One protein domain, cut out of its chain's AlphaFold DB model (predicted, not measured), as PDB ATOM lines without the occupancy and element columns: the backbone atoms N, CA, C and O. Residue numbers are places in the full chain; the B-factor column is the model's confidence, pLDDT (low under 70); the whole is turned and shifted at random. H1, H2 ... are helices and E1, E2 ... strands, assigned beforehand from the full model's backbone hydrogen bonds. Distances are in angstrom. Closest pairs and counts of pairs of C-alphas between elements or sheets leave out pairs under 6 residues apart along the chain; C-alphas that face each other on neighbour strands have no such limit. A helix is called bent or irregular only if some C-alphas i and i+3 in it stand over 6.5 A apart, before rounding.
ATOM      1  N   SER A  11      29.103   2.076  14.840       85.25
ATOM      2  CA  SER A  11      27.847   2.625  15.375       85.25
ATOM      3  C   SER A  11      27.707   2.376  16.876       85.25
ATOM      4  O   SER A  11      27.427   3.313  17.620       85.25
ATOM      5  N   ASP A  12      27.976   1.145  17.326       88.12
ATOM      6  CA  ASP A  12      27.903   0.778  18.742       88.12
ATOM      7  C   ASP A  12      28.929   1.564  19.559       88.12
ATOM      8  O   ASP A  12      28.586   2.155  20.579       88.12
ATOM      9  N   TYR A  13      30.173   1.634  19.071       86.00
ATOM     10  CA  TYR A  13      31.224   2.437  19.688       86.00
ATOM     11  C   TYR A  13      30.854   3.920  19.755       86.00
ATOM     12  O   TYR A  13      31.015   4.555  20.793       86.00
ATOM     13  N   THR A  14      30.327   4.483  18.665       88.44
ATOM     14  CA  THR A  14      29.920   5.893  18.633       88.44
ATOM     15  C   THR A  14      28.812   6.157  19.649       88.44
ATOM     16  O   THR A  14      28.888   7.135  20.391       88.44
ATOM     17  N   ALA A  15      27.815   5.273  19.742       90.50
ATOM     18  CA  ALA A  15      26.721   5.399  20.701       90.50
ATOM     19  C   ALA A  15      27.220   5.345  22.153       90.50
ATOM     20  O   ALA A  15      26.869   6.212  22.957       90.50
ATOM     21  N   THR A  16      28.067   4.370  22.492       90.62
ATOM     22  CA  THR A  16      28.608   4.236  23.852       90.62
ATOM     23  C   THR A  16      29.549   5.380  24.209       90.62
ATOM     24  O   THR A  16      29.502   5.893  25.330       90.62
ATOM     25  N   PHE A  17      30.353   5.848  23.258       89.31
ATOM     26  CA  PHE A  17      31.265   6.967  23.459       89.31
ATOM     27  C   PHE A  17      30.521   8.292  23.667       89.31
ATOM     28  O   PHE A  17      30.788   9.004  24.637       89.31
ATOM     29  N   LEU A  18      29.537   8.609  22.818       91.62
ATOM     30  CA  LEU A  18      28.723   9.821  22.961       91.62
ATOM     31  C   LEU A  18      27.950   9.833  24.278       91.62
ATOM     32  O   LEU A  18      27.928  10.847  24.971       91.62
ATOM     33  N   ALA A  19      27.354   8.706  24.661       92.12
ATOM     34  CA  ALA A  19      26.629   8.608  25.919       92.12
ATOM     35  C   ALA A  19      27.529   8.882  27.129       92.12
ATOM     36  O   ALA A  19      27.142   9.625  28.033       92.12
ATOM     37  N   ARG A  20      28.756   8.349  27.114       90.00
ATOM     38  CA  ARG A  20      29.763   8.602  28.148       90.00
ATOM     39  C   ARG A  20      30.152  10.078  28.227       90.00
ATOM     40  O   ARG A  20      30.276  10.590  29.341       90.00
ATOM     41  N   LEU A  21      30.342  10.742  27.083       91.38
ATOM     42  CA  LEU A  21      30.651  12.177  27.012       91.38
ATOM     43  C   LEU A  21      29.502  13.044  27.532       91.38
ATOM     44  O   LEU A  21      29.739  14.031  28.220       91.38
ATOM     45  N   LEU A  22      28.262  12.654  27.242       93.19
ATOM     46  CA  LEU A  22      27.054  13.349  27.686       93.19
ATOM     47  C   LEU A  22      26.644  13.001  29.131       93.19
ATOM     48  O   LEU A  22      25.624  13.487  29.613       93.19
ATOM     49  N   GLY A  23      27.419  12.170  29.837       91.38
ATOM     50  CA  GLY A  23      27.181  11.833  31.244       91.38
ATOM     51  C   GLY A  23      26.062  10.814  31.490       91.38
ATOM     52  O   GLY A  23      25.600  10.675  32.624       91.38
ATOM     53  N   TYR A  24      25.624  10.076  30.468       94.38
ATOM     54  CA  TYR A  24      24.654   8.999  30.649       94.38
ATOM     55  C   TYR A  24      25.278   7.812  31.388       94.38
ATOM     56  O   TYR A  24      26.425   7.431  31.163       94.38
ATOM     57  N   ARG A  25      24.481   7.181  32.256       91.31
ATOM     58  CA  ARG A  25      24.892   5.996  33.030       91.31
ATOM     59  C   ARG A  25      24.612   4.676  32.314       91.31
ATOM     60  O   ARG A  25      25.086   3.633  32.758       91.31
ATOM     61  N   ARG A  26      23.831   4.702  31.231       93.38
ATOM     62  CA  ARG A  26      23.472   3.509  30.463       93.38
ATOM     63  C   ARG A  26      23.235   3.828  28.992       93.38
ATOM     64  O   ARG A  26      22.614   4.842  28.684       93.38
ATOM     65  N   VAL A  27      23.653   2.914  28.121       94.56
ATOM     66  CA  VAL A  27      23.265   2.860  26.704       94.56
ATOM     67  C   VAL A  27      22.530   1.567  26.425       94.56
ATOM     68  O   VAL A  27      22.926   0.523  26.930       94.56
ATOM     69  N   VAL A  28      21.484   1.632  25.606       94.56
ATOM     70  CA  VAL A  28      20.784   0.448  25.105       94.56
ATOM     71  C   VAL A  28      21.144   0.259  23.637       94.56
ATOM     72  O   VAL A  28      20.834   1.111  22.806       94.56
ATOM     73  N   LEU A  29      21.785  -0.860  23.323       92.56
ATOM     74  CA  LEU A  29      22.060  -1.308  21.965       92.56
ATOM     75  C   LEU A  29      20.970  -2.297  21.553       92.56
ATOM     76  O   LEU A  29      20.904  -3.425  22.055       92.56
ATOM     77  N   VAL A  30      20.097  -1.856  20.650       92.69
ATOM     78  CA  VAL A  30      19.046  -2.699  20.078       92.69
ATOM     79  C   VAL A  30      19.611  -3.434  18.866       92.69
ATOM     80  O   VAL A  30      20.090  -2.815  17.921       92.69
ATOM     81  N   THR A  31      19.576  -4.762  18.914       89.06
ATOM     82  CA  THR A  31      20.127  -5.675  17.905       89.06
ATOM     83  C   THR A  31      19.111  -6.763  17.567       89.06
ATOM     84  O   THR A  31      18.124  -6.917  18.278       89.06
ATOM     85  N   GLU A  32      19.377  -7.582  16.549       88.44
ATOM     86  CA  GLU A  32      18.545  -8.762  16.239       88.44
ATOM     87  C   GLU A  32      18.603  -9.838  17.335       88.44
ATOM     88  O   GLU A  32      17.658 -10.589  17.579       88.44
ATOM     89  N   SER A  33      19.730  -9.911  18.039       87.88
ATOM     90  CA  SER A  33      19.951 -10.914  19.068       87.88
ATOM     91  C   SER A  33      19.286 -10.504  20.390       87.88
ATOM     92  O   SER A  33      19.399  -9.347  20.804       87.88
ATOM     93  N   PRO A  34      18.658 -11.451  21.111       92.88
ATOM     94  CA  PRO A  34      17.934 -11.159  22.347       92.88
ATOM     95  C   PRO A  34      18.835 -10.715  23.506       92.88
ATOM     96  O   PRO A  34      18.321 -10.227  24.504       92.88
ATOM     97  N   GLY A  35      20.152 -10.874  23.398       93.25
ATOM     98  CA  GLY A  35      21.144 -10.519  24.412       93.25
ATOM     99  C   GLY A  35      22.454 -11.254  24.136       93.25
ATOM    100  O   GLY A  35      22.665 -11.746  23.027       93.25
ATOM    101  N   VAL A  36      23.367 -11.316  25.093       94.06
ATOM    102  CA  VAL A  36      24.498 -12.250  25.032       94.06
ATOM    103  C   VAL A  36      23.970 -13.637  25.388       94.06
ATOM    104  O   VAL A  36      23.337 -13.816  26.427       94.06
ATOM    105  N   MET A  37      24.184 -14.604  24.501       94.25
ATOM    106  CA  MET A  37      23.745 -15.986  24.698       94.25
ATOM    107  C   MET A  37      24.840 -16.796  25.397       94.25
ATOM    108  O   MET A  37      26.023 -16.562  25.160       94.25
ATOM    109  N   THR A  38      24.458 -17.791  26.199       95.69
ATOM    110  CA  THR A  38      25.403 -18.712  26.856       95.69
ATOM    111  C   THR A  38      26.200 -19.575  25.876       95.69
ATOM    112  O   THR A  38      27.236 -20.122  26.232       95.69
ATOM    113  N   ALA A  39      25.687 -19.761  24.664       95.81
ATOM    114  CA  ALA A  39      26.338 -20.422  23.542       95.81
ATOM    115  C   ALA A  39      25.559 -20.086  22.261       95.81
ATOM    116  O   ALA A  39      24.461 -19.523  22.323       95.81
ATOM    117  N   SER A  40      26.102 -20.446  21.101       94.12
ATOM    118  CA  SER A  40      25.369 -20.402  19.835       94.12
ATOM    119  C   SER A  40      24.166 -21.364  19.873       94.12
ATOM    120  O   SER A  40      24.386 -22.562  20.066       94.12
ATOM    121  N   PRO A  41      22.910 -20.912  19.666       93.56
ATOM    122  CA  PRO A  41      21.736 -21.796  19.653       93.56
ATOM    123  C   PRO A  41      21.791 -22.893  18.586       93.56
ATOM    124  O   PRO A  41      21.154 -23.932  18.729       93.56
ATOM    125  N   GLN A  42      22.553 -22.667  17.511       93.12
ATOM    126  CA  GLN A  42      22.791 -23.658  16.463       93.12
ATOM    127  C   GLN A  42      23.660 -24.828  16.951       93.12
ATOM    128  O   GLN A  42      23.537 -25.932  16.433       93.12
ATOM    129  N   GLU A  43      24.537 -24.592  17.930       94.44
ATOM    130  CA  GLU A  43      25.429 -25.611  18.502       94.44
ATOM    131  C   GLU A  43      24.884 -26.181  19.818       94.44
ATOM    132  O   GLU A  43      25.161 -27.328  20.169       94.44
ATOM    133  N   VAL A  44      24.113 -25.374  20.550       96.62
ATOM    134  CA  VAL A  44      23.537 -25.693  21.858       96.62
ATOM    135  C   VAL A  44      22.082 -25.206  21.892       96.62
ATOM    136  O   VAL A  44      21.839 -24.044  22.223       96.62
ATOM    137  N   PRO A  45      21.099 -26.064  21.566       95.19
ATOM    138  CA  PRO A  45      19.684 -25.681  21.520       95.19
ATOM    139  C   PRO A  45      19.137 -25.113  22.838       95.19
ATOM    140  O   PRO A  45      18.224 -24.292  22.831       95.19
ATOM    141  N   GLU A  46      19.703 -25.518  23.974       94.12
ATOM    142  CA  GLU A  46      19.320 -25.067  25.315       94.12
ATOM    143  C   GLU A  46      20.042 -23.781  25.756       94.12
ATOM    144  O   GLU A  46      19.968 -23.402  26.929       94.12
ATOM    145  N   ALA A  47      20.759 -23.108  24.849       94.00
ATOM    146  CA  ALA A  47      21.414 -21.842  25.141       94.00
ATOM    147  C   ALA A  47      20.400 -20.785  25.607       94.00
ATOM    148  O   ALA A  47      19.322 -20.620  25.036       94.00
ATOM    149  N   LYS A  48      20.768 -20.025  26.641       93.81
ATOM    150  CA  LYS A  48      19.914 -19.008  27.266       93.81
ATOM    151  C   LYS A  48      20.520 -17.617  27.116       93.81
ATOM    152  O   LYS A  48      21.724 -17.467  26.930       93.81
ATOM    153  N   VAL A  49      19.676 -16.593  27.231       93.94
ATOM    154  CA  VAL A  49      20.121 -15.198  27.330       93.94
ATOM    155  C   VAL A  49      20.684 -14.950  28.727       93.94
ATOM    156  O   VAL A  49      20.036 -15.265  29.726       93.94
ATOM    157  N   LEU A  50      21.875 -14.363  28.802       93.94
ATOM    158  CA  LEU A  50      22.473 -13.913  30.053       93.94
ATOM    159  C   LEU A  50      21.765 -12.640  30.540       93.94
ATOM    160  O   LEU A  50      21.671 -11.689  29.768       93.94
ATOM    161  N   PRO A  51      21.318 -12.548  31.802       93.75
ATOM    162  CA  PRO A  51      20.726 -11.312  32.316       93.75
ATOM    163  C   PRO A  51      21.781 -10.219  32.540       93.75
ATOM    164  O   PRO A  51      21.517  -9.033  32.344       93.75
ATOM    165  N   MET A  52      22.991 -10.617  32.940       94.56
ATOM    166  CA  MET A  52      24.090  -9.710  33.245       94.56
ATOM    167  C   MET A  52      25.450 -10.349  32.958       94.56
ATOM    168  O   MET A  52      25.579 -11.573  32.965       94.56
ATOM    169  N   MET A  53      26.456  -9.519  32.702       94.75
ATOM    170  CA  MET A  53      27.812  -9.950  32.368       94.75
ATOM    171  C   MET A  53      28.814  -8.868  32.782       94.75
ATOM    172  O   MET A  53      28.548  -7.680  32.577       94.75
ATOM    173  N   ALA A  54      29.957  -9.257  33.347       95.50
ATOM    174  CA  ALA A  54      31.029  -8.300  33.588       95.50
ATOM    175  C   ALA A  54      31.625  -7.874  32.242       95.50
ATOM    176  O   ALA A  54      31.682  -8.652  31.284       95.50
ATOM    177  N   VAL A  55      32.052  -6.623  32.134       94.88
ATOM    178  CA  VAL A  55      32.562  -6.099  30.862       94.88
ATOM    179  C   VAL A  55      33.848  -6.793  30.403       94.88
ATOM    180  O   VAL A  55      34.041  -6.953  29.199       94.88
ATOM    181  N   GLU A  56      34.671  -7.306  31.315       94.56
ATOM    182  CA  GLU A  56      35.846  -8.121  30.998       94.56
ATOM    183  C   GLU A  56      35.446  -9.378  30.224       94.56
ATOM    184  O   GLU A  56      36.030  -9.700  29.188       94.56
ATOM    185  N   GLU A  57      34.394 -10.050  30.690       95.12
ATOM    186  CA  GLU A  57      33.869 -11.257  30.062       95.12
ATOM    187  C   GLU A  57      33.214 -10.928  28.719       95.12
ATOM    188  O   GLU A  57      33.354 -11.687  27.763       95.12
ATOM    189  N   ALA A  58      32.508  -9.796  28.614       94.06
ATOM    190  CA  ALA A  58      31.887  -9.360  27.363       94.06
ATOM    191  C   ALA A  58      32.932  -9.038  26.286       94.06
ATOM    192  O   ALA A  58      32.778  -9.437  25.130       94.06
ATOM    193  N   VAL A  59      34.012  -8.352  26.670       93.81
ATOM    194  CA  VAL A  59      35.170  -8.086  25.807       93.81
ATOM    195  C   VAL A  59      35.812  -9.396  25.363       93.81
ATOM    196  O   VAL A  59      36.139  -9.545  24.186       93.81
ATOM    197  N   GLU A  60      35.968 -10.353  26.273       95.19
ATOM    198  CA  GLU A  60      36.572 -11.644  25.960       95.19
ATOM    199  C   GLU A  60      35.696 -12.496  25.033       95.19
ATOM    200  O   GLU A  60      36.165 -12.990  24.008       95.19
ATOM    201  N   ALA A  61      34.397 -12.584  25.312       94.12
ATOM    202  CA  ALA A  61      33.436 -13.261  24.449       94.12
ATOM    203  C   ALA A  61      33.389 -12.639  23.044       94.12
ATOM    204  O   ALA A  61      33.298 -13.360  22.050       94.12
ATOM    205  N   ALA A  62      33.499 -11.309  22.939       90.62
ATOM    206  CA  ALA A  62      33.583 -10.609  21.660       90.62
ATOM    207  C   ALA A  62      34.858 -10.968  20.880       90.62
ATOM    208  O   ALA A  62      34.780 -11.231  19.681       90.62
ATOM    209  N   LYS A  63      36.022 -11.037  21.544       92.19
ATOM    210  CA  LYS A  63      37.284 -11.469  20.911       92.19
ATOM    211  C   LYS A  63      37.213 -12.904  20.390       92.19
ATOM    212  O   LYS A  63      37.770 -13.187  19.335       92.19
ATOM    213  N   LEU A  64      36.525 -13.784  21.116       92.69
ATOM    214  CA  LEU A  64      36.363 -15.195  20.754       92.69
ATOM    215  C   LEU A  64      35.262 -15.441  19.715       92.69
ATOM    216  O   LEU A  64      35.169 -16.541  19.184       92.69
ATOM    217  N   GLY A  65      34.446 -14.434  19.393       86.50
ATOM    218  CA  GLY A  65      33.421 -14.532  18.353       86.50
ATOM    219  C   GLY A  65      32.048 -14.999  18.837       86.50
ATOM    220  O   GLY A  65      31.214 -15.363  18.012       86.50
ATOM    221  N   ALA A  66      31.760 -14.938  20.144       81.38
ATOM    222  CA  ALA A  66      30.438 -15.267  20.695       81.38
ATOM    223  C   ALA A  66      29.303 -14.403  20.112       81.38
ATOM    224  O   ALA A  66      28.135 -14.793  20.144       81.38
ATOM    225  N   LYS A  67      29.629 -13.191  19.633       69.75
ATOM    226  CA  LYS A  67      28.680 -12.246  19.037       69.75
ATOM    227  C   LYS A  67      29.397 -11.190  18.187       69.75
ATOM    228  O   LYS A  67      30.562 -10.890  18.415       69.75
ATOM    229  N   ASN A  68      28.672 -10.565  17.258       66.44
ATOM    230  CA  ASN A  68      29.170  -9.525  16.341       66.44
ATOM    231  C   ASN A  68      29.476  -8.157  16.996       66.44
ATOM    232  O   ASN A  68      29.458  -7.141  16.300       66.44
ATOM    233  N   PHE A  69      29.747  -8.089  18.302       75.31
ATOM    234  CA  PHE A  69      30.206  -6.837  18.904       75.31
ATOM    235  C   PHE A  69      31.699  -6.680  18.707       75.31
ATOM    236  O   PHE A  69      32.474  -7.612  18.905       75.31
ATOM    237  N   HIS A  70      32.111  -5.473  18.346       82.00
ATOM    238  CA  HIS A  70      33.520  -5.141  18.377       82.00
ATOM    239  C   HIS A  70      33.943  -4.935  19.842       82.00
ATOM    240  O   HIS A  70      33.247  -4.213  20.554       82.00
ATOM    241  N   PRO A  71      35.080  -5.479  20.316       83.38
ATOM    242  CA  PRO A  71      35.520  -5.304  21.705       83.38
ATOM    243  C   PRO A  71      35.557  -3.837  22.170       83.38
ATOM    244  O   PRO A  71      35.246  -3.536  23.320       83.38
ATOM    245  N   ARG A  72      35.860  -2.912  21.246       84.75
ATOM    246  CA  ARG A  72      35.876  -1.463  21.513       84.75
ATOM    247  C   ARG A  72      34.529  -0.884  21.935       84.75
ATOM    248  O   ARG A  72      34.521   0.112  22.647       84.75
ATOM    249  N   THR A  73      33.407  -1.500  21.555       85.50
ATOM    250  CA  THR A  73      32.057  -1.073  21.966       85.50
ATOM    251  C   THR A  73      31.961  -0.864  23.478       85.50
ATOM    252  O   THR A  73      31.236   0.023  23.933       85.50
ATOM    253  N   PHE A  74      32.726  -1.636  24.252       86.56
ATOM    254  CA  PHE A  74      32.696  -1.610  25.707       86.56
ATOM    255  C   PHE A  74      33.759  -0.713  26.359       86.56
ATOM    256  O   PHE A  74      33.727  -0.558  27.573       86.56
ATOM    257  N   GLU A  75      34.665  -0.072  25.612       84.81
ATOM    258  CA  GLU A  75      35.670   0.840  26.196       84.81
ATOM    259  C   GLU A  75      35.061   1.902  27.137       84.81
ATOM    260  O   GLU A  75      35.597   2.101  28.231       84.81
ATOM    261  N   PRO A  76      33.920   2.547  26.808       81.81
ATOM    262  CA  PRO A  76      33.343   3.571  27.682       81.81
ATOM    263  C   PRO A  76      32.725   3.019  28.981       81.81
ATOM    264  O   PRO A  76      32.505   3.779  29.927       81.81
ATOM    265  N   VAL A  77      32.463   1.708  29.048       84.19
ATOM    266  CA  VAL A  77      31.876   1.009  30.210       84.19
ATOM    267  C   VAL A  77      32.837   1.006  31.398       84.19
ATOM    268  O   VAL A  77      32.402   1.099  32.546       84.19
ATOM    269  N   TRP A  78      34.152   1.028  31.147       82.88
ATOM    270  CA  TRP A  78      35.168   1.118  32.202       82.88
ATOM    271  C   TRP A  78      35.031   2.357  33.086       82.88
ATOM    272  O   TRP A  78      35.425   2.336  34.248       82.88
ATOM    273  N   GLY A  79      34.403   3.418  32.574       80.69
ATOM    274  CA  GLY A  79      34.110   4.632  33.330       80.69
ATOM    275  C   GLY A  79      32.867   4.570  34.225       80.69
ATOM    276  O   GLY A  79      32.382   5.633  34.603       80.69
ATOM    277  N   GLY A  80      32.317   3.384  34.515       84.56
ATOM    278  CA  GLY A  80      31.138   3.203  35.378       84.56
ATOM    279  C   GLY A  80      29.788   3.335  34.662       84.56
ATOM    280  O   GLY A  80      28.742   3.357  35.308       84.56
ATOM    281  N   MET A  81      29.798   3.425  33.331       92.75
ATOM    282  CA  MET A  81      28.596   3.329  32.499       92.75
ATOM    283  C   MET A  81      28.246   1.852  32.275       92.75
ATOM    284  O   MET A  81      29.141   1.021  32.250       92.75
ATOM    285  N   ALA A  82      26.972   1.518  32.062       94.25
ATOM    286  CA  ALA A  82      26.549   0.187  31.618       94.25
ATOM    287  C   ALA A  82      26.081   0.187  30.152       94.25
ATOM    288  O   ALA A  82      25.584   1.190  29.638       94.25
ATOM    289  N   VAL A  83      26.186  -0.958  29.487       94.75
ATOM    290  CA  VAL A  83      25.626  -1.197  28.152       94.75
ATOM    291  C   VAL A  83      24.619  -2.329  28.248       94.75
ATOM    292  O   VAL A  83      24.943  -3.426  28.679       94.75
ATOM    293  N   GLU A  84      23.389  -2.068  27.845       94.81
ATOM    294  CA  GLU A  84      22.343  -3.071  27.732       94.81
ATOM    295  C   GLU A  84      22.237  -3.509  26.277       94.81
ATOM    296  O   GLU A  84      22.070  -2.683  25.383       94.81
ATOM    297  N   VAL A  85      22.333  -4.808  26.031       93.38
ATOM    298  CA  VAL A  85      22.178  -5.394  24.701       93.38
ATOM    299  C   VAL A  85      20.887  -6.186  24.660       93.38
ATOM    300  O   VAL A  85      20.741  -7.142  25.422       93.38
ATOM    301  N   ARG A  86      19.982  -5.863  23.737       94.50
ATOM    302  CA  ARG A  86      18.707  -6.580  23.593       94.50
ATOM    303  C   ARG A  86      18.150  -6.522  22.179       94.50
ATOM    304  O   ARG A  86      18.656  -5.782  21.344       94.50
ATOM    305  N   ASN A  87      17.070  -7.255  21.951       94.06
ATOM    306  CA  ASN A  87      16.134  -6.987  20.864       94.06
ATOM    307  C   ASN A  87      14.813  -6.439  21.448       94.06
ATOM    308  O   ASN A  87      14.733  -6.138  22.644       94.06
ATOM    309  N   TYR A  88      13.775  -6.273  20.630       93.62
ATOM    310  CA  TYR A  88      12.488  -5.737  21.099       93.62
ATOM    311  C   TYR A  88      11.678  -6.710  21.968       93.62
ATOM    312  O   TYR A  88      10.771  -6.280  22.674       93.62
ATOM    313  N   TRP A  89      12.021  -7.998  21.950       93.50
ATOM    314  CA  TRP A  89      11.244  -9.076  22.571       93.50
ATOM    315  C   TRP A  89      11.931  -9.681  23.801       93.50
ATOM    316  O   TRP A  89      11.406 -10.604  24.416       93.50
ATOM    317  N   SER A  90      13.111  -9.178  24.163       91.88
ATOM    318  CA  SER A  90      13.942  -9.706  25.239       91.88
ATOM    319  C   SER A  90      14.329  -8.615  26.229       91.88
ATOM    320  O   SER A  90      14.550  -7.461  25.857       91.88
ATOM    321  N   ARG A  91      14.485  -9.011  27.497       90.94
ATOM    322  CA  ARG A  91      15.039  -8.155  28.560       90.94
ATOM    323  C   ARG A  91      16.528  -7.859  28.373       90.94
ATOM    324  O   ARG A  91      17.030  -6.924  28.986       90.94
ATOM    325  N   GLY A  92      17.213  -8.618  27.521       94.62
ATOM    326  CA  GLY A  92      18.604  -8.359  27.188       94.62
ATOM    327  C   GLY A  92      19.616  -8.846  28.206       94.62
ATOM    328  O   GLY A  92      19.310  -9.588  29.136       94.62
ATOM    329  N   THR A  93      20.838  -8.372  27.993       95.62
ATOM    330  CA  THR A  93      21.982  -8.539  28.883       95.62
ATOM    331  C   THR A  93      22.501  -7.170  29.276       95.62
ATOM    332  O   THR A  93      22.825  -6.363  28.402       95.62
ATOM    333  N   ILE A  94      22.627  -6.920  30.576       95.75
ATOM    334  CA  ILE A  94      23.312  -5.736  31.094       95.75
ATOM    335  C   ILE A  94      24.797  -6.056  31.254       95.75
ATOM    336  O   ILE A  94      25.174  -6.971  31.982       95.75
ATOM    337  N   ILE A  95      25.640  -5.280  30.588       95.50
ATOM    338  CA  ILE A  95      27.095  -5.378  30.621       95.50
ATOM    339  C   ILE A  95      27.630  -4.167  31.380       95.50
ATOM    340  O   ILE A  95      27.306  -3.026  31.043       95.50
ATOM    341  N   GLY A  96      28.441  -4.390  32.408       95.25
ATOM    342  CA  GLY A  96      28.970  -3.301  33.226       95.25
ATOM    343  C   GLY A  96      30.172  -3.703  34.061       95.25
ATOM    344  O   GLY A  96      30.538  -4.874  34.122       95.25
ATOM    345  N   ASN A  97      30.798  -2.705  34.686       93.69
ATOM    346  CA  ASN A  97      31.936  -2.901  35.583       93.69
ATOM    347  C   ASN A  97      31.443  -3.328  36.975       93.69
ATOM    348  O   ASN A  97      31.374  -2.524  37.905       93.69
ATOM    349  N   PHE A  98      30.984  -4.573  37.074       92.62
ATOM    350  CA  PHE A  98      30.497  -5.190  38.302       92.62
ATOM    351  C   PHE A  98      30.727  -6.703  38.270       92.62
ATOM    352  O   PHE A  98      30.823  -7.308  37.204       92.62
ATOM    353  N   TYR A  99      30.759  -7.325  39.449       92.12
ATOM    354  CA  TYR A  99      30.739  -8.781  39.548       92.12
ATOM    355  C   TYR A  99      29.383  -9.322  39.084       92.12
ATOM    356  O   TYR A  99      28.337  -8.928  39.600       92.12
ATOM    357  N   ALA A 100      29.413 -10.242  38.125       91.25
ATOM    358  CA  ALA A 100      28.236 -10.918  37.605       91.25
ATOM    359  C   ALA A 100      28.382 -12.422  37.879       91.25
ATOM    360  O   ALA A 100      29.277 -13.027  37.299       91.25
ATOM    361  N   PRO A 101      27.557 -13.067  38.714       90.69
ATOM    362  CA  PRO A 101      27.472 -14.525  38.722       90.69
ATOM    363  C   PRO A 101      26.729 -15.012  37.461       90.69
ATOM    364  O   PRO A 101      25.950 -14.247  36.880       90.69
ATOM    365  N   PRO A 102      26.905 -16.268  37.016       93.44
ATOM    366  CA  PRO A 102      27.775 -17.331  37.548       93.44
ATOM    367  C   PRO A 102      29.249 -17.237  37.093       93.44
ATOM    368  O   PRO A 102      29.565 -16.400  36.244       93.44
ATOM    369  N   PRO A 103      30.153 -18.094  37.619       93.62
ATOM    370  CA  PRO A 103      31.585 -18.070  37.286       93.62
ATOM    371  C   PRO A 103      31.915 -18.323  35.810       93.62
ATOM    372  O   PRO A 103      32.864 -17.732  35.301       93.62
ATOM    373  N   TYR A 104      31.109 -19.135  35.114       96.00
ATOM    374  CA  TYR A 104      31.232 -19.426  33.679       96.00
ATOM    375  C   TYR A 104      29.936 -19.064  32.961       96.00
ATOM    376  O   TYR A 104      28.848 -19.399  33.433       96.00
ATOM    377  N   LYS A 105      30.031 -18.387  31.815       95.12
ATOM    378  CA  LYS A 105      28.861 -17.769  31.172       95.12
ATOM    379  C   LYS A 105      28.677 -18.132  29.715       95.12
ATOM    380  O   LYS A 105      27.546 -18.376  29.308       95.12
ATOM    381  N   VAL A 106      29.751 -18.115  28.928       96.56
ATOM    382  CA  VAL A 106      29.659 -18.258  27.470       96.56
ATOM    383  C   VAL A 106      30.569 -19.375  26.995       96.56
ATOM    384  O   VAL A 106      31.720 -19.458  27.404       96.56
ATOM    385  N   VAL A 107      30.060 -20.211  26.101       97.56
ATOM    386  CA  VAL A 107      30.835 -21.193  25.349       97.56
ATOM    387  C   VAL A 107      30.860 -20.774  23.889       97.56
ATOM    388  O   VAL A 107      29.817 -20.495  23.295       97.56
ATOM    389  N   VAL A 108      32.057 -20.744  23.311       96.31
ATOM    390  CA  VAL A 108      32.283 -20.429  21.898       96.31
ATOM    391  C   VAL A 108      33.105 -21.537  21.264       96.31
ATOM    392  O   VAL A 108      34.092 -21.982  21.849       96.31
ATOM    393  N   LYS A 109      32.739 -21.978  20.061       95.56
ATOM    394  CA  LYS A 109      33.564 -22.913  19.295       95.56
ATOM    395  C   LYS A 109      34.946 -22.317  19.013       95.56
ATOM    396  O   LYS A 109      35.060 -21.181  18.561       95.56
ATOM    397  N   CYS A 110      35.994 -23.091  19.282       93.25
ATOM    398  CA  CYS A 110      37.373 -22.612  19.338       93.25
ATOM    399  C   CYS A 110      38.324 -23.681  18.776       93.25
ATOM    400  O   CYS A 110      38.795 -24.569  19.492       93.25
ATOM    401  N   GLY A 111      38.576 -23.627  17.463       91.12
ATOM    402  CA  GLY A 111      39.297 -24.689  16.752       91.12
ATOM    403  C   GLY A 111      38.543 -26.023  16.814       91.12
ATOM    404  O   GLY A 111      37.350 -26.073  16.516       91.12
ATOM    405  N   GLU A 112      39.238 -27.088  17.220       91.25
ATOM    406  CA  GLU A 112      38.662 -28.432  17.405       91.25
ATOM    407  C   GLU A 112      37.882 -28.598  18.725       91.25
ATOM    408  O   GLU A 112      37.244 -29.626  18.939       91.25
ATOM    409  N   GLY A 113      37.908 -27.593  19.607       96.25
ATOM    410  CA  GLY A 113      37.248 -27.627  20.911       96.25
ATOM    411  C   GLY A 113      36.369 -26.407  21.162       96.25
ATOM    412  O   GLY A 113      35.792 -25.817  20.243       96.25
ATOM    413  N   SER A 114      36.285 -26.016  22.429       97.94
ATOM    414  CA  SER A 114      35.473 -24.885  22.874       97.94
ATOM    415  C   SER A 114      36.258 -23.982  23.808       97.94
ATOM    416  O   SER A 114      37.029 -24.458  24.633       97.94
ATOM    417  N   CYS A 115      36.040 -22.680  23.698       97.88
ATOM    418  CA  CYS A 115      36.529 -21.680  24.629       97.88
ATOM    419  C   CYS A 115      35.385 -21.319  25.586       97.88
ATOM    420  O   CYS A 115      34.301 -20.920  25.152       97.88
ATOM    421  N   VAL A 116      35.615 -21.507  26.884       97.81
ATOM    422  CA  VAL A 116      34.693 -21.155  27.969       97.81
ATOM    423  C   VAL A 116      35.107 -19.798  28.510       97.81
ATOM    424  O   VAL A 116      36.264 -19.611  28.874       97.81
ATOM    425  N   VAL A 117      34.166 -18.860  28.562       97.50
ATOM    426  CA  VAL A 117      34.363 -17.494  29.051       97.50
ATOM    427  C   VAL A 117      33.696 -17.328  30.405       97.50
ATOM    428  O   VAL A 117      32.531 -17.703  30.587       97.50
ATOM    429  N   GLY A 118      34.423 -16.724  31.337       96.25
ATOM    430  CA  GLY A 118      33.961 -16.500  32.697       96.25
ATOM    431  C   GLY A 118      35.014 -15.839  33.581       96.25
ATOM    432  O   GLY A 118      36.208 -15.955  33.312       96.25
ATOM    433  N   LEU A 119      34.586 -15.178  34.658       95.12
ATOM    434  CA  LEU A 119      35.493 -14.602  35.665       95.12
ATOM    435  C   LEU A 119      36.416 -15.639  36.321       95.12
ATOM    436  O   LEU A 119      37.509 -15.277  36.747       95.12
ATOM    437  N   GLU A 120      35.998 -16.905  36.383       95.19
ATOM    438  CA  GLU A 120      36.777 -18.000  36.981       95.19
ATOM    439  C   GLU A 120      37.340 -18.967  35.927       95.19
ATOM    440  O   GLU A 120      37.726 -20.087  36.244       95.19
ATOM    441  N   ALA A 121      37.429 -18.559  34.654       95.56
ATOM    442  CA  ALA A 121      37.925 -19.422  33.579       95.56
ATOM    443  C   ALA A 121      39.329 -20.008  33.845       95.56
ATOM    444  O   ALA A 121      39.619 -21.120  33.408       95.56
ATOM    445  N   GLU A 122      40.184 -19.320  34.609       93.81
ATOM    446  CA  GLU A 122      41.491 -19.843  35.037       93.81
ATOM    447  C   GLU A 122      41.399 -21.136  35.865       93.81
ATOM    448  O   GLU A 122      42.342 -21.929  35.880       93.81
ATOM    449  N   GLU A 123      40.282 -21.403  36.545       95.19
ATOM    450  CA  GLU A 123      40.095 -22.660  37.273       95.19
ATOM    451  C   GLU A 123      39.998 -23.862  36.335       95.19
ATOM    452  O   GLU A 123      40.502 -24.936  36.658       95.19
ATOM    453  N   ILE A 124      39.454 -23.675  35.130       96.31
ATOM    454  CA  ILE A 124      39.399 -24.724  34.103       96.31
ATOM    455  C   ILE A 124      40.814 -25.140  33.688       96.31
ATOM    456  O   ILE A 124      41.064 -26.321  33.453       96.31
ATOM    457  N   VAL A 125      41.767 -24.202  33.662       94.56
ATOM    458  CA  VAL A 125      43.179 -24.497  33.355       94.56
ATOM    459  C   VAL A 125      43.774 -25.442  34.399       94.56
ATOM    460  O   VAL A 125      44.455 -26.406  34.054       94.56
ATOM    461  N   LYS A 126      43.449 -25.238  35.681       91.44
ATOM    462  CA  LYS A 126      43.880 -26.130  36.777       91.44
ATOM    463  C   LYS A 126      43.290 -27.538  36.649       91.44
ATOM    464  O   LYS A 126      43.874 -28.489  37.156       91.44
ATOM    465  N   LEU A 127      42.155 -27.669  35.962       91.56
ATOM    466  CA  LEU A 127      41.471 -28.932  35.679       91.56
ATOM    467  C   LEU A 127      41.902 -29.568  34.342       91.56
ATOM    468  O   LEU A 127      41.259 -30.508  33.877       91.56
ATOM    469  N   GLY A 128      42.983 -29.079  33.723       92.38
ATOM    470  CA  GLY A 128      43.536 -29.622  32.478       92.38
ATOM    471  C   GLY A 128      43.088 -28.904  31.201       92.38
ATOM    472  O   GLY A 128      43.360 -29.393  30.106       92.38
ATOM    473  N   GLY A 129      42.408 -27.759  31.314       96.00
ATOM    474  CA  GLY A 129      42.156 -26.863  30.186       96.00
ATOM    475  C   GLY A 129      43.412 -26.122  29.715       96.00
ATOM    476  O   GLY A 129      44.394 -25.975  30.439       96.00
ATOM    477  N   GLU A 130      43.363 -25.607  28.491       97.56
ATOM    478  CA  GLU A 130      44.402 -24.762  27.902       97.56
ATOM    479  C   GLU A 130      44.112 -23.287  28.235       97.56
ATOM    480  O   GLU A 130      42.999 -22.798  28.033       97.56
ATOM    481  N   TYR A 131      45.106 -22.566  28.757       97.31
ATOM    482  CA  TYR A 131      44.967 -21.137  29.048       97.31
ATOM    483  C   TYR A 131      44.815 -20.334  27.751       97.31
ATOM    484  O   TYR A 131      45.642 -20.452  26.848       97.31
ATOM    485  N   VAL A 132      43.790 -19.479  27.682       96.50
ATOM    486  CA  VAL A 132      43.586 -18.535  26.569       96.50
ATOM    487  C   VAL A 132      43.749 -17.103  27.071       96.50
ATOM    488  O   VAL A 132      44.534 -16.330  26.518       96.50
ATOM    489  N   SER A 133      43.056 -16.754  28.153       96.19
ATOM    490  CA  SER A 133      43.249 -15.505  28.885       96.19
ATOM    491  C   SER A 133      42.781 -15.645  30.335       96.19
ATOM    492  O   SER A 133      42.231 -16.667  30.734       96.19
ATOM    493  N   ARG A 134      42.916 -14.575  31.123       95.50
ATOM    494  CA  ARG A 134      42.339 -14.499  32.473       95.50
ATOM    495  C   ARG A 134      40.834 -14.811  32.519       95.50
ATOM    496  O   ARG A 134      40.334 -15.279  33.535       95.50
ATOM    497  N   PHE A 135      40.107 -14.523  31.440       96.75
ATOM    498  CA  PHE A 135      38.651 -14.669  31.377       96.75
ATOM    499  C   PHE A 135      38.206 -15.771  30.421       96.75
ATOM    500  O   PHE A 135      37.009 -15.895  30.156       96.75
ATOM    501  N   SER A 136      39.140 -16.559  29.880       97.38
ATOM    502  CA  SER A 136      38.802 -17.678  29.016       97.38
ATOM    503  C   SER A 136      39.797 -18.835  29.086       97.38
ATOM    504  O   SER A 136      41.012 -18.662  29.178       97.38
ATOM    505  N   ALA A 137      39.267 -20.047  28.991       98.00
ATOM    506  CA  ALA A 137      40.053 -21.264  28.875       98.00
ATOM    507  C   ALA A 137      39.487 -22.133  27.758       98.00
ATOM    508  O   ALA A 137      38.273 -22.174  27.534       98.00
ATOM    509  N   LYS A 138      40.366 -22.835  27.053       98.12
ATOM    510  CA  LYS A 138      39.995 -23.758  25.989       98.12
ATOM    511  C   LYS A 138      39.951 -25.181  26.520       98.12
ATOM    512  O   LYS A 138      40.811 -25.620  27.278       98.12
ATOM    513  N   VAL A 139      38.935 -25.912  26.089       98.00
ATOM    514  CA  VAL A 139      38.698 -27.305  26.446       98.00
ATOM    515  C   VAL A 139      38.544 -28.154  25.184       98.00
ATOM    516  O   VAL A 139      37.918 -27.703  24.217       98.00
ATOM    517  N   PRO A 140      39.081 -29.387  25.164       97.06
ATOM    518  CA  PRO A 140      39.047 -30.271  23.999       97.06
ATOM    519  C   PRO A 140      37.699 -31.002  23.901       97.06
ATOM    520  O   PRO A 140      37.637 -32.224  23.813       97.06
ATOM    521  N   MET A 141      36.596 -30.258  23.985       96.69
ATOM    522  CA  MET A 141      35.248 -30.812  23.922       96.69
ATOM    523  C   MET A 141      34.336 -29.968  23.023       96.69
ATOM    524  O   MET A 141      34.533 -28.750  22.923       96.69
ATOM    525  N   PRO A 142      33.326 -30.586  22.381       97.38
ATOM    526  CA  PRO A 142      32.354 -29.867  21.563       97.38
ATOM    527  C   PRO A 142      31.545 -28.834  22.372       97.38
ATOM    528  O   PRO A 142      31.357 -29.029  23.578       97.38
ATOM    529  N   PRO A 143      30.981 -27.793  21.722       97.25
ATOM    530  CA  PRO A 143      30.262 -26.714  22.409       97.25
ATOM    531  C   PRO A 143      29.151 -27.194  23.343       97.25
ATOM    532  O   PRO A 143      29.031 -26.704  24.464       97.25
ATOM    533  N   LYS A 144      28.382 -28.204  22.924       97.25
ATOM    534  CA  LYS A 144      27.320 -28.792  23.748       97.25
ATOM    535  C   LYS A 144      27.842 -29.373  25.059       97.25
ATOM    536  O   LYS A 144      27.264 -29.119  26.107       97.25
ATOM    537  N   TRP A 145      28.944 -30.115  25.006       97.56
ATOM    538  CA  TRP A 145      29.518 -30.761  26.187       97.56
ATOM    539  C   TRP A 145      30.160 -29.738  27.123       97.56
ATOM    540  O   TRP A 145      29.945 -29.802  28.331       97.56
ATOM    541  N   ALA A 146      30.871 -28.747  26.572       97.44
ATOM    542  CA  ALA A 146      31.396 -27.631  27.360       97.44
ATOM    543  C   ALA A 146      30.272 -26.850  28.049       97.44
ATOM    544  O   ALA A 146      30.383 -26.506  29.225       97.44
ATOM    545  N   HIS A 147      29.175 -26.585  27.339       97.31
ATOM    546  CA  HIS A 147      28.034 -25.872  27.904       97.31
ATOM    547  C   HIS A 147      27.359 -26.674  29.015       97.31
ATOM    548  O   HIS A 147      27.149 -26.128  30.098       97.31
ATOM    549  N   ASP A 148      27.096 -27.962  28.788       96.62
ATOM    550  CA  ASP A 148      26.470 -28.845  29.776       96.62
ATOM    551  C   ASP A 148      27.321 -29.007  31.043       96.62
ATOM    552  O   ASP A 148      26.769 -29.089  32.139       96.62
ATOM    553  N   LEU A 149      28.650 -29.022  30.909       95.88
ATOM    554  CA  LEU A 149      29.567 -29.186  32.034       95.88
ATOM    555  C   LEU A 149      29.787 -27.886  32.818       95.88
ATOM    556  O   LEU A 149      29.720 -27.888  34.045       95.88
ATOM    557  N   PHE A 150      30.069 -26.779  32.126       95.62
ATOM    558  CA  PHE A 150      30.539 -25.551  32.776       95.62
ATOM    559  C   PHE A 150      29.453 -24.502  32.973       95.62
ATOM    560  O   PHE A 150      29.506 -23.756  33.942       95.62
ATOM    561  N   VAL A 151      28.474 -24.405  32.074       95.06
ATOM    562  CA  VAL A 151      27.532 -23.275  32.068       95.06
ATOM    563  C   VAL A 151      26.163 -23.697  32.582       95.06
ATOM    564  O   VAL A 151      25.652 -23.119  33.543       95.06
ATOM    565  N   LYS A 152      25.574 -24.740  31.996       93.31
ATOM    566  CA  LYS A 152      24.226 -25.231  32.305       93.31
ATOM    567  C   LYS A 152      23.945 -25.456  33.801       93.31
ATOM    568  O   LYS A 152      22.887 -24.991  34.237       93.31
ATOM    569  N   PRO A 153      24.851 -26.037  34.619       92.44
ATOM    570  CA  PRO A 153      24.560 -26.313  36.029       92.44
ATOM    571  C   PRO A 153      24.198 -25.061  36.840       92.44
ATOM    572  O   PRO A 153      23.452 -25.141  37.816       92.44
ATOM    573  N   TYR A 154      24.685 -23.888  36.433       85.94
ATOM    574  CA  TYR A 154      24.385 -22.623  37.102       85.94
ATOM    575  C   TYR A 154      23.021 -22.051  36.710       85.94
ATOM    576  O   TYR A 154      22.355 -21.422  37.531       85.94
ATOM    577  N   PHE A 155      22.569 -22.302  35.481       77.50
ATOM    578  CA  PHE A 155      21.272 -21.833  34.986       77.50
ATOM    579  C   PHE A 155      20.115 -22.767  35.335       77.50
ATOM    580  O   PHE A 155      18.962 -22.369  35.182       77.50
ATOM    581  N   GLU A 156      20.395 -23.991  35.772       76.44
ATOM    582  CA  GLU A 156      19.385 -24.894  36.334       76.44
ATOM    583  C   GLU A 156      19.178 -24.628  37.825       76.44
ATOM    584  O   GLU A 156      18.037 -24.538  38.270       76.44
ATOM    585  N   LYS A 157      20.251 -24.389  38.589       63.06
ATOM    586  CA  LYS A 157      20.157 -24.063  40.023       63.06
ATOM    587  C   LYS A 157      19.383 -22.773  40.309       63.06
ATOM    588  O   LYS A 157      18.666 -22.719  41.299       63.06
ATOM    589  N   LEU A 158      19.473 -21.772  39.430       54.44
ATOM    590  CA  LEU A 158      18.733 -20.507  39.560       54.44
ATOM    591  C   LEU A 158      17.205 -20.661  39.434       54.44
ATOM    592  O   LEU A 158      16.479 -19.788  39.896       54.44
ATOM    593  N   VAL A 159      16.716 -21.747  38.824       48.12
ATOM    594  CA  VAL A 159      15.278 -21.990  38.604       48.12
ATOM    595  C   VAL A 159      14.622 -22.679  39.809       48.12
ATOM    596  O   VAL A 159      13.416 -22.585  39.980       48.12
TER     597      VAL A 159
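AT A GLANCE: This is residues 11 to 159 of the 162 residues of the protein "Aspartate kinase" of Thermoproteus sp (UniProt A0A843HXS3). Two lobes, each built on a four-stranded sheet, lie one after the other along the longest axis, and helix H2 sits between them and packs on both sheets. The first lobe is the sheet E1 E3 E4 E2 with H1 and H3 side by side over the face that H2 also meets; in the second, the sheet E5 E6 E8 E7 has H2 over one face and H4 and H5 over the other. A long loop, residues 31 to 51, leaves E1, reaches toward the second lobe and returns to E2. The printed part has 149 residues, with five named helices and eight named strands in the order H1 E1 E2 H2 H3 E3 E4 E5 E6 H4 E7 E8 H5; the first sheet is mixed, the second antiparallel, and the class is mixed, helices and strands. The whole is compact, with a radius of gyration of the C-alphas of 14.8 A, and elongated, spanning 46 by 30 by 27 A.

HOW THE PARTS SIT: Start at H1, residues 11 to 21, which is on the first sheet, over E1, residues 26 to 30, at a height of 9.2 A. Beside E1 you find E3, residues 82 to 86, parallel to it, with N 29 and O 84 at 2.8 A. E3 and E4, residues 93 to 96, are an antiparallel hairpin, with N 83 and O 95 at 2.8 A. E4 is parallel to the edge strand E2, residues 52 to 54, with N 53 and O 94 at 2.9 A. H1 touches H3, residues 71 to 79, at a shallow tilt of 12 degrees, the same way; Tyr 13 and Thr 73 have the closest C-alphas, 4.3 A apart. H3 makes a helical hairpin with H2, residues 55 to 64, where the C-alphas of Val 59 and Pro 71 come closest, 5.0 A. H1, H2 and H3 lie on the same face of this sheet, two layers, helices over strands, and H2 stands up from it at 65 degrees. Now look to the second sheet: H2 is over E6, residues 113 to 117, at a height of 7.8 A, and the closest C-alphas are those of Ala 61 and Val 117, 6.3 A apart. E5, residues 106 to 110, and E6 form a hairpin, with N 115 and O 108 at 2.8 A. E6 and E8, residues 136 to 139, are antiparallel, with N 116 and O 137 at 2.8 A. E7, residues 130 to 133, forms a hairpin with E8, with N 138 and O 130 at 2.8 A. H4, residues 121 to 126, and H5, residues 143 to 157, are on the face opposite to H2, three layers with the sheet between helices. H5 runs along the strands over E5 and E6; the C-alphas of Ser 114 and Pro 143 are the closest of H5 and E6, 5.5 A apart. E6, H4 and E7 are a split strand-helix-strand unit, two strands running the same way with E8 between them, and its crossover is right-handed. Every O i to N i+4 pair is within hydrogen-bond range in H1 and H2, against 0 of 5 in H3, which has 5 of 6 O i to N i+3 pairs within range, 1 of 2 in H4 and 7 of 11 in H5.

IN THESE COORDINATES: Find C-alpha 11 at (27.847, 2.625, 15.375); H1 runs 15.3 A from there. H2 begins at C-alpha 55, (32.562, -6.099, 30.862), and is 14.1 A long. H3, 15.4 A long, is irregular, with C-alphas 73 and 76 7.5 A apart. H5, 20.5 A long, ends at C-alpha 157, (20.157, -24.063, 40.023); it is only just irregular, with C-alphas 150 and 153 6.8 A apart.

THE WHOLE: The C-alphas of Leu 22 and Gly 128 are the two farthest apart, 46.3 A. The printed part has no cut, and the one long link is E1 to E2. Mean pLDDT of the printed part is 91.6; residues 67 to 68 and 157 to 159 are under 70.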